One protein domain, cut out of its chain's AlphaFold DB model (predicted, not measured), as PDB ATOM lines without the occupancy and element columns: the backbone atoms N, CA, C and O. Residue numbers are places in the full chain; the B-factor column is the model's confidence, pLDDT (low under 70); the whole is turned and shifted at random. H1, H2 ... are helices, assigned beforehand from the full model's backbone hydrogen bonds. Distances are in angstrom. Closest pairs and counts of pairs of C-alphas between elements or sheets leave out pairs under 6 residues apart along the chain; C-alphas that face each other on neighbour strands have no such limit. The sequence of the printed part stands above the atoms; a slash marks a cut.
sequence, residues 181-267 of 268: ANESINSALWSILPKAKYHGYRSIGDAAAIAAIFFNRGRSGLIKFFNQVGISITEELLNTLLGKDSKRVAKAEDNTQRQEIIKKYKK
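This is residues 181 to 267 of the 268 residues of the protein "Hypothetical protein" of Rotaria sp. Silwood2 (UniProt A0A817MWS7). H1 packs steeply on H2, H3 makes a corner with H2, and the long helix H4 folds back past H3, with residues 250 to 267 sticking out as an arm. The printed part has 87 residues with four named helices and no named strand: all helix, loose, with a radius of gyration of the C-alphas of 16.3 A, and elongated, spanning 54 by 33 by 19 A.

H1, residues 181 to 192, touches H2, residues 201 to 217, at a steep tilt of 56 degrees; the closest C-alphas, of Leu 189 and Ala 211, are 5.1 A apart. H2, with residues 210 to 214 alone, touches H3, residues 221 to 228, closest at the C-alphas of Ile 213 and Gly 221, 5.8 A. H3 and H4, residues 235 to 265, are close but not clearly touching, opposite ways at a shallow tilt of 22 degrees; the closest C-alphas, of Ile 223 and Leu 238, are 7.7 A apart. Every O i to N i+4 pair is within hydrogen-bond range in H1, H2 and H4; in H3, 3 of 4.

H1, 16.9 A long, begins at C-alpha 181 (181.721, 1.862, 336.319). H2 measures 24.3 A and H3 11.7 A. H4, 45.0 A, ends at C-alpha 265 (201.345, -14.076, 326.855).

The printed part has no cut and no long link. Residues 181 to 183, 259 to 260 and 262 to 267 have pLDDT under 70.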
ATOM      1  N   ALA A 181     183.135   1.637 336.010       60.06
ATOM      2  CA  ALA A 181     181.721   1.862 336.319       60.06
ATOM      3  C   ALA A 181     181.277   3.273 335.902       60.06
ATOM      4  O   ALA A 181     180.285   3.435 335.190       60.06
ATOM      5  N   ASN A 182     182.069   4.286 336.260       65.31
ATOM      6  CA  ASN A 182     181.812   5.677 335.884       65.31
ATOM      7  C   ASN A 182     181.957   5.892 334.372       65.31
ATOM      8  O   ASN A 182     181.148   6.592 333.766       65.31
ATOM      9  N   GLU A 183     182.958   5.277 333.741       66.75
ATOM     10  CA  GLU A 183     183.140   5.308 332.288       66.75
ATOM     11  C   GLU A 183     182.006   4.583 331.557       66.75
ATOM     12  O   GLU A 183     181.529   5.077 330.538       66.75
ATOM     13  N   SER A 184     181.511   3.467 332.098       73.38
ATOM     14  CA  SER A 184     180.385   2.710 331.542       73.38
ATOM     15  C   SER A 184     179.072   3.489 331.633       73.38
ATOM     16  O   SER A 184     178.366   3.608 330.630       73.38
ATOM     17  N   ILE A 185     178.771   4.103 332.784       78.56
ATOM     18  CA  ILE A 185     177.591   4.971 332.946       78.56
ATOM     19  C   ILE A 185     177.689   6.185 332.018       78.56
ATOM     20  O   ILE A 185     176.733   6.489 331.306       78.56
ATOM     21  N   ASN A 186     178.850   6.847 331.962       82.00
ATOM     22  CA  ASN A 186     179.063   7.970 331.050       82.00
ATOM     23  C   ASN A 186     178.913   7.540 329.589       82.00
ATOM     24  O   ASN A 186     178.235   8.209 328.815       82.00
ATOM     25  N   SER A 187     179.495   6.409 329.192       81.69
ATOM     26  CA  SER A 187     179.339   5.880 327.838       81.69
ATOM     27  C   SER A 187     177.876   5.569 327.520       81.69
ATOM     28  O   SER A 187     177.447   5.810 326.392       81.69
ATOM     29  N   ALA A 188     177.104   5.053 328.481       85.38
ATOM     30  CA  ALA A 188     175.676   4.809 328.312       85.38
ATOM     31  C   ALA A 188     174.902   6.123 328.137       85.38
ATOM     32  O   ALA A 188     174.140   6.244 327.178       85.38
ATOM     33  N   LEU A 189     175.160   7.127 328.979       87.62
ATOM     34  CA  LEU A 189     174.572   8.465 328.867       87.62
ATOM     35  C   LEU A 189     174.821   9.072 327.481       87.62
ATOM     36  O   LEU A 189     173.881   9.463 326.791       87.62
ATOM     37  N   TRP A 190     176.078   9.088 327.035       88.81
ATOM     38  CA  TRP A 190     176.449   9.694 325.754       88.81
ATOM     39  C   TRP A 190     176.021   8.863 324.535       88.81
ATOM     40  O   TRP A 190     175.964   9.395 323.427       88.81
ATOM     41  N   SER A 191     175.681   7.582 324.723       87.12
ATOM     42  CA  SER A 191     175.028   6.771 323.684       87.12
ATOM     43  C   SER A 191     173.554   7.137 323.484       87.12
ATOM     44  O   SER A 191     173.020   6.930 322.397       87.12
ATOM     45  N   ILE A 192     172.907   7.691 324.517       88.56
ATOM     46  CA  ILE A 192     171.527   8.190 324.465       88.56
ATOM     47  C   ILE A 192     171.523   9.619 323.912       88.56
ATOM     48  O   ILE A 192     170.757   9.930 323.004       88.56
ATOM     49  N   LEU A 193     172.405  10.476 324.434       90.75
ATOM     50  CA  LEU A 193     172.540  11.873 324.029       90.75
ATOM     51  C   LEU A 193     173.946  12.128 323.481       90.75
ATOM     52  O   LEU A 193     174.873  12.307 324.263       90.75
ATOM     53  N   PRO A 194     174.155  12.179 322.157       86.81
ATOM     54  CA  PRO A 194     175.484  12.417 321.604       86.81
ATOM     55  C   PRO A 194     176.064  13.761 322.062       86.81
ATOM     56  O   PRO A 194     175.398  14.792 321.944       86.81
ATOM     57  N   LYS A 195     177.331  13.760 322.502       84.56
ATOM     58  CA  LYS A 195     178.059  14.963 322.969       84.56
ATOM     59  C   LYS A 195     178.149  16.086 321.934       84.56
ATOM     60  O   LYS A 195     178.312  17.240 322.302       84.56
ATOM     61  N   ALA A 196     178.073  15.744 320.649       86.75
ATOM     62  CA  ALA A 196     178.168  16.700 319.546       86.75
ATOM     63  C   ALA A 196     176.932  17.609 319.413       86.75
ATOM     64  O   ALA A 196     176.925  18.504 318.572       86.75
ATOM     65  N   LYS A 197     175.876  17.368 320.198       87.69
ATOM     66  CA  LYS A 197     174.641  18.153 320.179       87.69
ATOM     67  C   LYS A 197     174.425  18.827 321.529       87.69
ATOM     68  O   LYS A 197     174.757  18.264 322.569       87.69
ATOM     69  N   TYR A 198     173.840  20.019 321.496       88.06
ATOM     70  CA  TYR A 198     173.371  20.689 322.702       88.06
ATOM     71  C   TYR A 198     172.093  20.014 323.208       88.06
ATOM     72  O   TYR A 198     171.174  19.758 322.428       88.06
ATOM     73  N   HIS A 199     172.030  19.759 324.514       87.94
ATOM     74  CA  HIS A 199     170.876  19.156 325.178       87.94
ATOM     75  C   HIS A 199     170.496  19.995 326.393       87.94
ATOM     76  O   HIS A 199     171.364  20.480 327.116       87.94
ATOM     77  N   GLY A 200     169.197  20.155 326.636       90.25
ATOM     78  CA  GLY A 200     168.717  20.850 327.827       90.25
ATOM     79  C   GLY A 200     168.973  20.045 329.106       90.25
ATOM     80  O   GLY A 200     169.010  18.814 329.083       90.25
ATOM     81  N   TYR A 201     169.067  20.739 330.243       89.06
ATOM     82  CA  TYR A 201     169.289  20.135 331.566       89.06
ATOM     83  C   TYR A 201     168.336  18.965 331.874       89.06
ATOM     84  O   TYR A 201     168.771  17.921 332.354       89.06
ATOM     85  N   ARG A 202     167.041  19.105 331.548       87.38
ATOM     86  CA  ARG A 202     166.043  18.044 331.774       87.38
ATOM     87  C   ARG A 202     166.350  16.782 330.972       87.38
ATOM     88  O   ARG A 202     166.356  15.700 331.538       87.38
ATOM     89  N   SER A 203     166.681  16.933 329.689       87.56
ATOM     90  CA  SER A 203     167.038  15.810 328.819       87.56
ATOM     91  C   SER A 203     168.279  15.079 329.326       87.56
ATOM     92  O   SER A 203     168.308  13.852 329.313       87.56
ATOM     93  N   ILE A 204     169.281  15.818 329.817       86.56
ATOM     94  CA  ILE A 204     170.478  15.229 330.432       86.56
ATOM     95  C   ILE A 204     170.101  14.424 331.682       86.56
ATOM     96  O   ILE A 204     170.570  13.298 331.834       86.56
ATOM     97  N   GLY A 205     169.230  14.964 332.542       86.81
ATOM     98  CA  GLY A 205     168.725  14.261 333.724       86.81
ATOM     99  C   GLY A 205     167.984  12.965 333.379       86.81
ATOM    100  O   GLY A 205     168.291  11.911 333.938       86.81
ATOM    101  N   ASP A 206     167.072  13.013 332.405       85.88
ATOM    102  CA  ASP A 206     166.314  11.840 331.954       85.88
ATOM    103  C   ASP A 206     167.242  10.768 331.357       85.88
ATOM    104  O   ASP A 206     167.143   9.581 331.679       85.88
ATOM    105  N   ALA A 207     168.204  11.183 330.530       87.44
ATOM    106  CA  ALA A 207     169.185  10.276 329.951       87.44
ATOM    107  C   ALA A 207     170.115   9.668 331.012       87.44
ATOM    108  O   ALA A 207     170.477   8.498 330.897       87.44
ATOM    109  N   ALA A 208     170.463  10.412 332.067       87.00
ATOM    110  CA  ALA A 208     171.247   9.898 333.187       87.00
ATOM    111  C   ALA A 208     170.473   8.837 333.984       87.00
ATOM    112  O   ALA A 208     171.037   7.794 334.322       87.00
ATOM    113  N   ALA A 209     169.174   9.046 334.215       84.69
ATOM    114  CA  ALA A 209     168.314   8.052 334.855       84.69
ATOM    115  C   ALA A 209     168.212   6.762 334.018       84.69
ATOM    116  O   ALA A 209     168.370   5.659 334.546       84.69
ATOM    117  N   ILE A 210     168.033   6.882 332.698       86.69
ATOM    118  CA  ILE A 210     168.016   5.731 331.780       86.69
ATOM    119  C   ILE A 210     169.381   5.027 331.750       86.69
ATOM    120  O   ILE A 210     169.445   3.797 331.800       86.69
ATOM    121  N   ALA A 211     170.483   5.780 331.720       86.88
ATOM    122  CA  ALA A 211     171.832   5.224 331.770       86.88
ATOM    123  C   ALA A 211     172.077   4.426 333.062       86.88
ATOM    124  O   ALA A 211     172.663   3.344 333.009       86.88
ATOM    125  N   ALA A 212     171.567   4.898 334.204       84.06
ATOM    126  CA  ALA A 212     171.628   4.166 335.466       84.06
ATOM    127  C   ALA A 212     170.828   2.850 335.418       84.06
ATOM    128  O   ALA A 212     171.289   1.830 335.934       84.06
ATOM    129  N   ILE A 213     169.665   2.831 334.754       84.19
ATOM    130  CA  ILE A 213     168.904   1.592 334.515       84.19
ATOM    131  C   ILE A 213     169.728   0.620 333.661       84.19
ATOM    132  O   ILE A 213     169.872  -0.545 334.032       84.19
ATOM    133  N   PHE A 214     170.319   1.096 332.561       85.44
ATOM    134  CA  PHE A 214     171.162   0.274 331.687       85.44
ATOM    135  C   PHE A 214     172.372  -0.312 332.408       85.44
ATOM    136  O   PHE A 214     172.726  -1.468 332.170       85.44
ATOM    137  N   PHE A 215     172.994   0.472 333.284       79.00
ATOM    138  CA  PHE A 215     174.136   0.029 334.066       79.00
ATOM    139  C   PHE A 215     173.740  -1.071 335.056       79.00
ATOM    140  O   PHE A 215     174.315  -2.156 335.027       79.00
ATOM    141  N   ASN A 216     172.699  -0.829 335.858       78.69
ATOM    142  CA  ASN A 216     172.319  -1.725 336.951       78.69
ATOM    143  C   ASN A 216     171.558  -2.977 336.498       78.69
ATOM    144  O   ASN A 216     171.674  -4.027 337.119       78.69
ATOM    145  N   ARG A 217     170.722  -2.870 335.457       78.25
ATOM    146  CA  ARG A 217     169.781  -3.934 335.056       78.25
ATOM    147  C   ARG A 217     169.809  -4.268 333.569       78.25
ATOM    148  O   ARG A 217     169.031  -5.106 333.131       78.25
ATOM    149  N   GLY A 218     170.680  -3.636 332.785       83.81
ATOM    150  CA  GLY A 218     170.627  -3.753 331.329       83.81
ATOM    151  C   GLY A 218     169.436  -3.007 330.718       83.81
ATOM    152  O   GLY A 218     168.689  -2.297 331.395       83.81
ATOM    153  N   ARG A 219     169.271  -3.139 329.403       87.69
ATOM    154  CA  ARG A 219     168.178  -2.529 328.631       87.69
ATOM    155  C   ARG A 219     166.825  -3.121 329.006       87.69
ATOM    156  O   ARG A 219     165.841  -2.387 329.030       87.69
ATOM    157  N   SER A 220     166.784  -4.400 329.363       86.44
ATOM    158  CA  SER A 220     165.601  -5.068 329.921       86.44
ATOM    159  C   SER A 220     165.077  -4.396 331.199       86.44
ATOM    160  O   SER A 220     163.882  -4.453 331.482       86.44
ATOM    161  N   GLY A 221     165.915  -3.649 331.926       85.56
ATOM    162  CA  GLY A 221     165.482  -2.812 333.046       85.56
ATOM    163  C   GLY A 221     164.415  -1.769 332.679       85.56
ATOM    164  O   GLY A 221     163.611  -1.405 333.540       85.56
ATOM    165  N   LEU A 222     164.348  -1.338 331.410       87.94
ATOM    166  CA  LEU A 222     163.310  -0.421 330.928       87.94
ATOM    167  C   LEU A 222     161.915  -1.044 330.889       87.94
ATOM    168  O   LEU A 222     160.941  -0.307 330.933       87.94
ATOM    169  N   ILE A 223     161.794  -2.374 330.862       85.88
ATOM    170  CA  ILE A 223     160.495  -3.061 330.833       85.88
ATOM    171  C   ILE A 223     159.670  -2.670 332.065       85.88
ATOM    172  O   ILE A 223     158.519  -2.254 331.959       85.88
ATOM    173  N   LYS A 224     160.294  -2.718 333.251       81.56
ATOM    174  CA  LYS A 224     159.639  -2.304 334.501       81.56
ATOM    175  C   LYS A 224     159.263  -0.824 334.480       81.56
ATOM    176  O   LYS A 224     158.203  -0.470 334.982       81.56
ATOM    177  N   PHE A 225     160.111   0.018 333.892       83.00
ATOM    178  CA  PHE A 225     159.843   1.445 333.746       83.00
ATOM    179  C   PHE A 225     158.641   1.703 332.825       83.00
ATOM    180  O   PHE A 225     157.713   2.386 333.243       83.00
ATOM    181  N   PHE A 226     158.609   1.112 331.626       86.31
ATOM    182  CA  PHE A 226     157.511   1.267 330.665       86.31
ATOM    183  C   PHE A 226     156.169   0.815 331.239       86.31
ATOM    184  O   PHE A 226     155.200   1.568 331.170       86.31
ATOM    185  N   ASN A 227     156.140  -0.335 331.915       82.81
ATOM    186  CA  ASN A 227     154.933  -0.816 332.585       82.81
ATOM    187  C   ASN A 227     154.441   0.164 333.664       82.81
ATOM    188  O   ASN A 227     153.244   0.413 333.772       82.81
ATOM    189  N   GLN A 228     155.352   0.763 334.439       82.44
ATOM    190  CA  GLN A 228     154.997   1.738 335.478       82.44
ATOM    191  C   GLN A 228     154.455   3.057 334.919       82.44
ATOM    192  O   GLN A 228     153.648   3.705 335.579       82.44
ATOM    193  N   VAL A 229     154.883   3.466 333.721       83.50
ATOM    194  CA  VAL A 229     154.376   4.682 333.062       83.50
ATOM    195  C   VAL A 229     153.185   4.415 332.133       83.50
ATOM    196  O   VAL A 229     152.713   5.343 331.479       83.50
ATOM    197  N   GLY A 230     152.679   3.177 332.095       85.88
ATOM    198  CA  GLY A 230     151.512   2.790 331.298       85.88
ATOM    199  C   GLY A 230     151.793   2.642 329.801       85.88
ATOM    200  O   GLY A 230     150.878   2.783 328.995       85.88
ATOM    201  N   ILE A 231     153.047   2.392 329.414       87.38
ATOM    202  CA  ILE A 231     153.429   2.133 328.023       87.38
ATOM    203  C   ILE A 231     153.411   0.622 327.784       87.38
ATOM    204  O   ILE A 231     154.205  -0.111 328.373       87.38
ATOM    205  N   SER A 232     152.527   0.170 326.893       86.75
ATOM    206  CA  SER A 232     152.456  -1.232 326.471       86.75
ATOM    207  C   SER A 232     153.707  -1.631 325.692       86.75
ATOM    208  O   SER A 232     154.096  -0.976 324.725       86.75
ATOM    209  N   ILE A 233     154.332  -2.728 326.108       88.62
ATOM    210  CA  ILE A 233     155.547  -3.254 325.487       88.62
ATOM    211  C   ILE A 233     155.145  -4.254 324.406       88.62
ATOM    212  O   ILE A 233     154.475  -5.242 324.696       88.62
ATOM    213  N   THR A 234     155.565  -4.006 323.166       91.50
ATOM    214  CA  THR A 234     155.393  -4.963 322.068       91.50
ATOM    215  C   THR A 234     156.435  -6.077 322.149       91.50
ATOM    216  O   THR A 234     157.536  -5.886 322.675       91.50
ATOM    217  N   GLU A 235     156.115  -7.239 321.585       91.25
ATOM    218  CA  GLU A 235     157.041  -8.374 321.511       91.25
ATOM    219  C   GLU A 235     158.335  -8.012 320.758       91.25
ATOM    220  O   GLU A 235     159.436  -8.375 321.171       91.25
ATOM    221  N   GLU A 236     158.229  -7.190 319.713       91.62
ATOM    222  CA  GLU A 236     159.379  -6.689 318.955       91.62
ATOM    223  C   GLU A 236     160.312  -5.811 319.807       91.62
ATOM    224  O   GLU A 236     161.541  -5.963 319.767       91.62
ATOM    225  N   LEU A 237     159.748  -4.920 320.635       87.56
ATOM    226  CA  LEU A 237     160.527  -4.103 321.564       87.56
ATOM    227  C   LEU A 237     161.202  -4.981 322.621       87.56
ATOM    228  O   LEU A 237     162.388  -4.791 322.904       87.56
ATOM    229  N   LEU A 238     160.481  -5.960 323.173       90.12
ATOM    230  CA  LEU A 238     161.020  -6.910 324.143       90.12
ATOM    231  C   LEU A 238     162.229  -7.664 323.570       90.12
ATOM    232  O   LEU A 238     163.313  -7.632 324.160       90.12
ATOM    233  N   ASN A 239     162.075  -8.252 322.383       91.81
ATOM    234  CA  ASN A 239     163.137  -8.979 321.687       91.81
ATOM    235  C   ASN A 239     164.338  -8.076 321.380       91.81
ATOM    236  O   ASN A 239     165.491  -8.478 321.553       91.81
ATOM    237  N   THR A 240     164.094  -6.817 321.012       91.62
ATOM    238  CA  THR A 240     165.159  -5.836 320.766       91.62
ATOM    239  C   THR A 240     165.951  -5.506 322.034       91.62
ATOM    240  O   THR A 240     167.185  -5.430 321.991       91.62
ATOM    241  N   LEU A 241     165.276  -5.289 323.169       89.38
ATOM    242  CA  LEU A 241     165.932  -4.969 324.442       89.38
ATOM    243  C   LEU A 241     166.770  -6.151 324.940       89.38
ATOM    244  O   LEU A 241     167.941  -5.958 325.279       89.38
ATOM    245  N   LEU A 242     166.205  -7.362 324.909       90.44
ATOM    246  CA  LEU A 242     166.901  -8.587 325.305       90.44
ATOM    247  C   LEU A 242     168.086  -8.877 324.380       90.44
ATOM    248  O   LEU A 242     169.193  -9.099 324.859       90.44
ATOM    249  N   GLY A 243     167.912  -8.761 323.060       90.00
ATOM    250  CA  GLY A 243     168.998  -8.957 322.096       90.00
ATOM    251  C   GLY A 243     170.159  -7.971 322.280       90.00
ATOM    252  O   GLY A 243     171.328  -8.342 322.139       90.00
ATOM    253  N   LYS A 244     169.873  -6.710 322.642       88.50
ATOM    254  CA  LYS A 244     170.913  -5.722 322.990       88.50
ATOM    255  C   LYS A 244     171.643  -6.078 324.286       88.50
ATOM    256  O   LYS A 244     172.842  -5.807 324.385       88.50
ATOM    257  N   ASP A 245     170.951  -6.659 325.261       87.81
ATOM    258  CA  ASP A 245     171.575  -7.146 326.492       87.81
ATOM    259  C   ASP A 245     172.445  -8.378 326.235       87.81
ATOM    260  O   ASP A 245     173.601  -8.374 326.659       87.81
ATOM    261  N   SER A 246     171.980  -9.350 325.447       88.88
ATOM    262  CA  SER A 246     172.776 -10.524 325.059       88.88
ATOM    263  C   SER A 246     174.061 -10.127 324.333       88.88
ATOM    264  O   SER A 246     175.144 -10.581 324.693       88.88
ATOM    265  N   LYS A 247     173.988  -9.192 323.372       88.25
ATOM    266  CA  LYS A 247     175.182  -8.654 322.688       88.25
ATOM    267  C   LYS A 247     176.147  -7.956 323.648       88.25
ATOM    268  O   LYS A 247     177.361  -8.043 323.474       88.25
ATOM    269  N   ARG A 248     175.624  -7.236 324.649       84.00
ATOM    270  CA  ARG A 248     176.452  -6.587 325.678       84.00
ATOM    271  C   ARG A 248     177.201  -7.630 326.506       84.00
ATOM    272  O   ARG A 248     178.391  -7.440 326.731       84.00
ATOM    273  N   VAL A 249     176.511  -8.683 326.945       83.38
ATOM    274  CA  VAL A 249     177.100  -9.768 327.747       83.38
ATOM    275  C   VAL A 249     178.175 -10.497 326.942       83.38
ATOM    276  O   VAL A 249     179.319 -10.519 327.378       83.38
ATOM    277  N   ALA A 250     177.868 -10.924 325.714       84.00
ATOM    278  CA  ALA A 250     178.832 -11.598 324.841       84.00
ATOM    279  C   ALA A 250     180.101 -10.758 324.595       84.00
ATOM    280  O   ALA A 250     181.219 -11.264 324.627       84.00
ATOM    281  N   LYS A 251     179.954  -9.438 324.402       82.44
ATOM    282  CA  LYS A 251     181.104  -8.531 324.257       82.44
ATOM    283  C   LYS A 251     181.934  -8.423 325.543       82.44
ATOM    284  O   LYS A 251     183.152  -8.269 325.473       82.44
ATOM    285  N   ALA A 252     181.292  -8.440 326.710       74.88
ATOM    286  CA  ALA A 252     181.992  -8.407 327.992       74.88
ATOM    287  C   ALA A 252     182.768  -9.711 328.244       74.88
ATOM    288  O   ALA A 252     183.911  -9.659 328.700       74.88
ATOM    289  N   GLU A 253     182.186 -10.855 327.886       79.81
ATOM    290  CA  GLU A 253     182.828 -12.171 327.952       79.81
ATOM    291  C   GLU A 253     184.042 -12.252 327.013       79.81
ATOM    292  O   GLU A 253     185.141 -12.555 327.476       79.81
ATOM    293  N   ASP A 254     183.897 -11.855 325.741       79.25
ATOM    294  CA  ASP A 254     185.007 -11.796 324.770       79.25
ATOM    295  C   ASP A 254     186.147 -10.889 325.265       79.25
ATOM    296  O   ASP A 254     187.319 -11.266 325.257       79.25
ATOM    297  N   ASN A 255     185.823  -9.705 325.794       72.12
ATOM    298  CA  ASN A 255     186.830  -8.815 326.376       72.12
ATOM    299  C   ASN A 255     187.559  -9.448 327.569       72.12
ATOM    300  O   ASN A 255     188.771  -9.269 327.707       72.12
ATOM    301  N   THR A 256     186.842 -10.179 328.424       72.62
ATOM    302  CA  THR A 256     187.429 -10.870 329.580       72.62
ATOM    303  C   THR A 256     188.388 -11.961 329.109       72.62
ATOM    304  O   THR A 256     189.546 -11.984 329.529       72.62
ATOM    305  N   GLN A 257     187.963 -12.777 328.143       71.00
ATOM    306  CA  GLN A 257     188.776 -13.837 327.555       71.00
ATOM    307  C   GLN A 257     190.035 -13.283 326.868       71.00
ATOM    308  O   GLN A 257     191.142 -13.780 327.082       71.00
ATOM    309  N   ARG A 258     189.915 -12.183 326.113       72.06
ATOM    310  CA  ARG A 258     191.069 -11.480 325.522       72.06
ATOM    311  C   ARG A 258     192.050 -10.989 326.581       72.06
ATOM    312  O   ARG A 258     193.260 -11.119 326.402       72.06
ATOM    313  N   GLN A 259     191.559 -10.434 327.689       66.62
ATOM    314  CA  GLN A 259     192.426  -9.987 328.780       66.62
ATOM    315  C   GLN A 259     193.159 -11.151 329.454       66.62
ATOM    316  O   GLN A 259     194.331 -11.004 329.800       66.62
ATOM    317  N   GLU A 260     192.512 -12.301 329.625       66.69
ATOM    318  CA  GLU A 260     193.156 -13.512 330.144       66.69
ATOM    319  C   GLU A 260     194.248 -14.032 329.208       66.69
ATOM    320  O   GLU A 260     195.345 -14.362 329.662       66.69
ATOM    321  N   ILE A 261     193.988 -14.032 327.899       70.12
ATOM    322  CA  ILE A 261     194.969 -14.404 326.876       70.12
ATOM    323  C   ILE A 261     196.179 -13.459 326.923       70.12
ATOM    324  O   ILE A 261     197.316 -13.918 327.020       70.12
ATOM    325  N   ILE A 262     195.958 -12.142 326.953       66.12
ATOM    326  CA  ILE A 262     197.037 -11.145 327.063       66.12
ATOM    327  C   ILE A 262     197.850 -11.346 328.352       66.12
ATOM    328  O   ILE A 262     199.076 -11.229 328.335       66.12
ATOM    329  N   LYS A 263     197.196 -11.668 329.474       60.97
ATOM    330  CA  LYS A 263     197.880 -11.977 330.740       60.97
ATOM    331  C   LYS A 263     198.740 -13.241 330.645       60.97
ATOM    332  O   LYS A 263     199.805 -13.263 331.257       60.97
ATOM    333  N   LYS A 264     198.312 -14.265 329.894       56.84
ATOM    334  CA  LYS A 264     199.105 -15.484 329.646       56.84
ATOM    335  C   LYS A 264     200.349 -15.188 328.807       56.84
ATOM    336  O   LYS A 264     201.439 -15.574 329.212       56.84
ATOM    337  N   TYR A 265     200.211 -14.431 327.718       53.00
ATOM    338  CA  TYR A 265     201.345 -14.076 326.855       53.00
ATOM    339  C   TYR A 265     202.373 -13.150 327.521       53.00
ATOM    340  O   TYR A 265     203.539 -13.198 327.169       53.00
ATOM    341  N   LYS A 266     201.976 -12.324 328.499       45.75
ATOM    342  CA  LYS A 266     202.910 -11.471 329.264       45.75
ATOM    343  C   LYS A 266     203.669 -12.199 330.385       45.75
ATOM    344  O   LYS A 266     204.515 -11.579 331.024       45.75
ATOM    345  N   LYS A 267     203.312 -13.453 330.691       44.38
ATOM    346  CA  LYS A 267     203.982 -14.287 331.706       44.38
ATOM    347  C   LYS A 267     205.038 -15.236 331.116       44.38
ATOM    348  O   LYS A 267     205.766 -15.831 331.905       44.38
TER     349      LYS A 267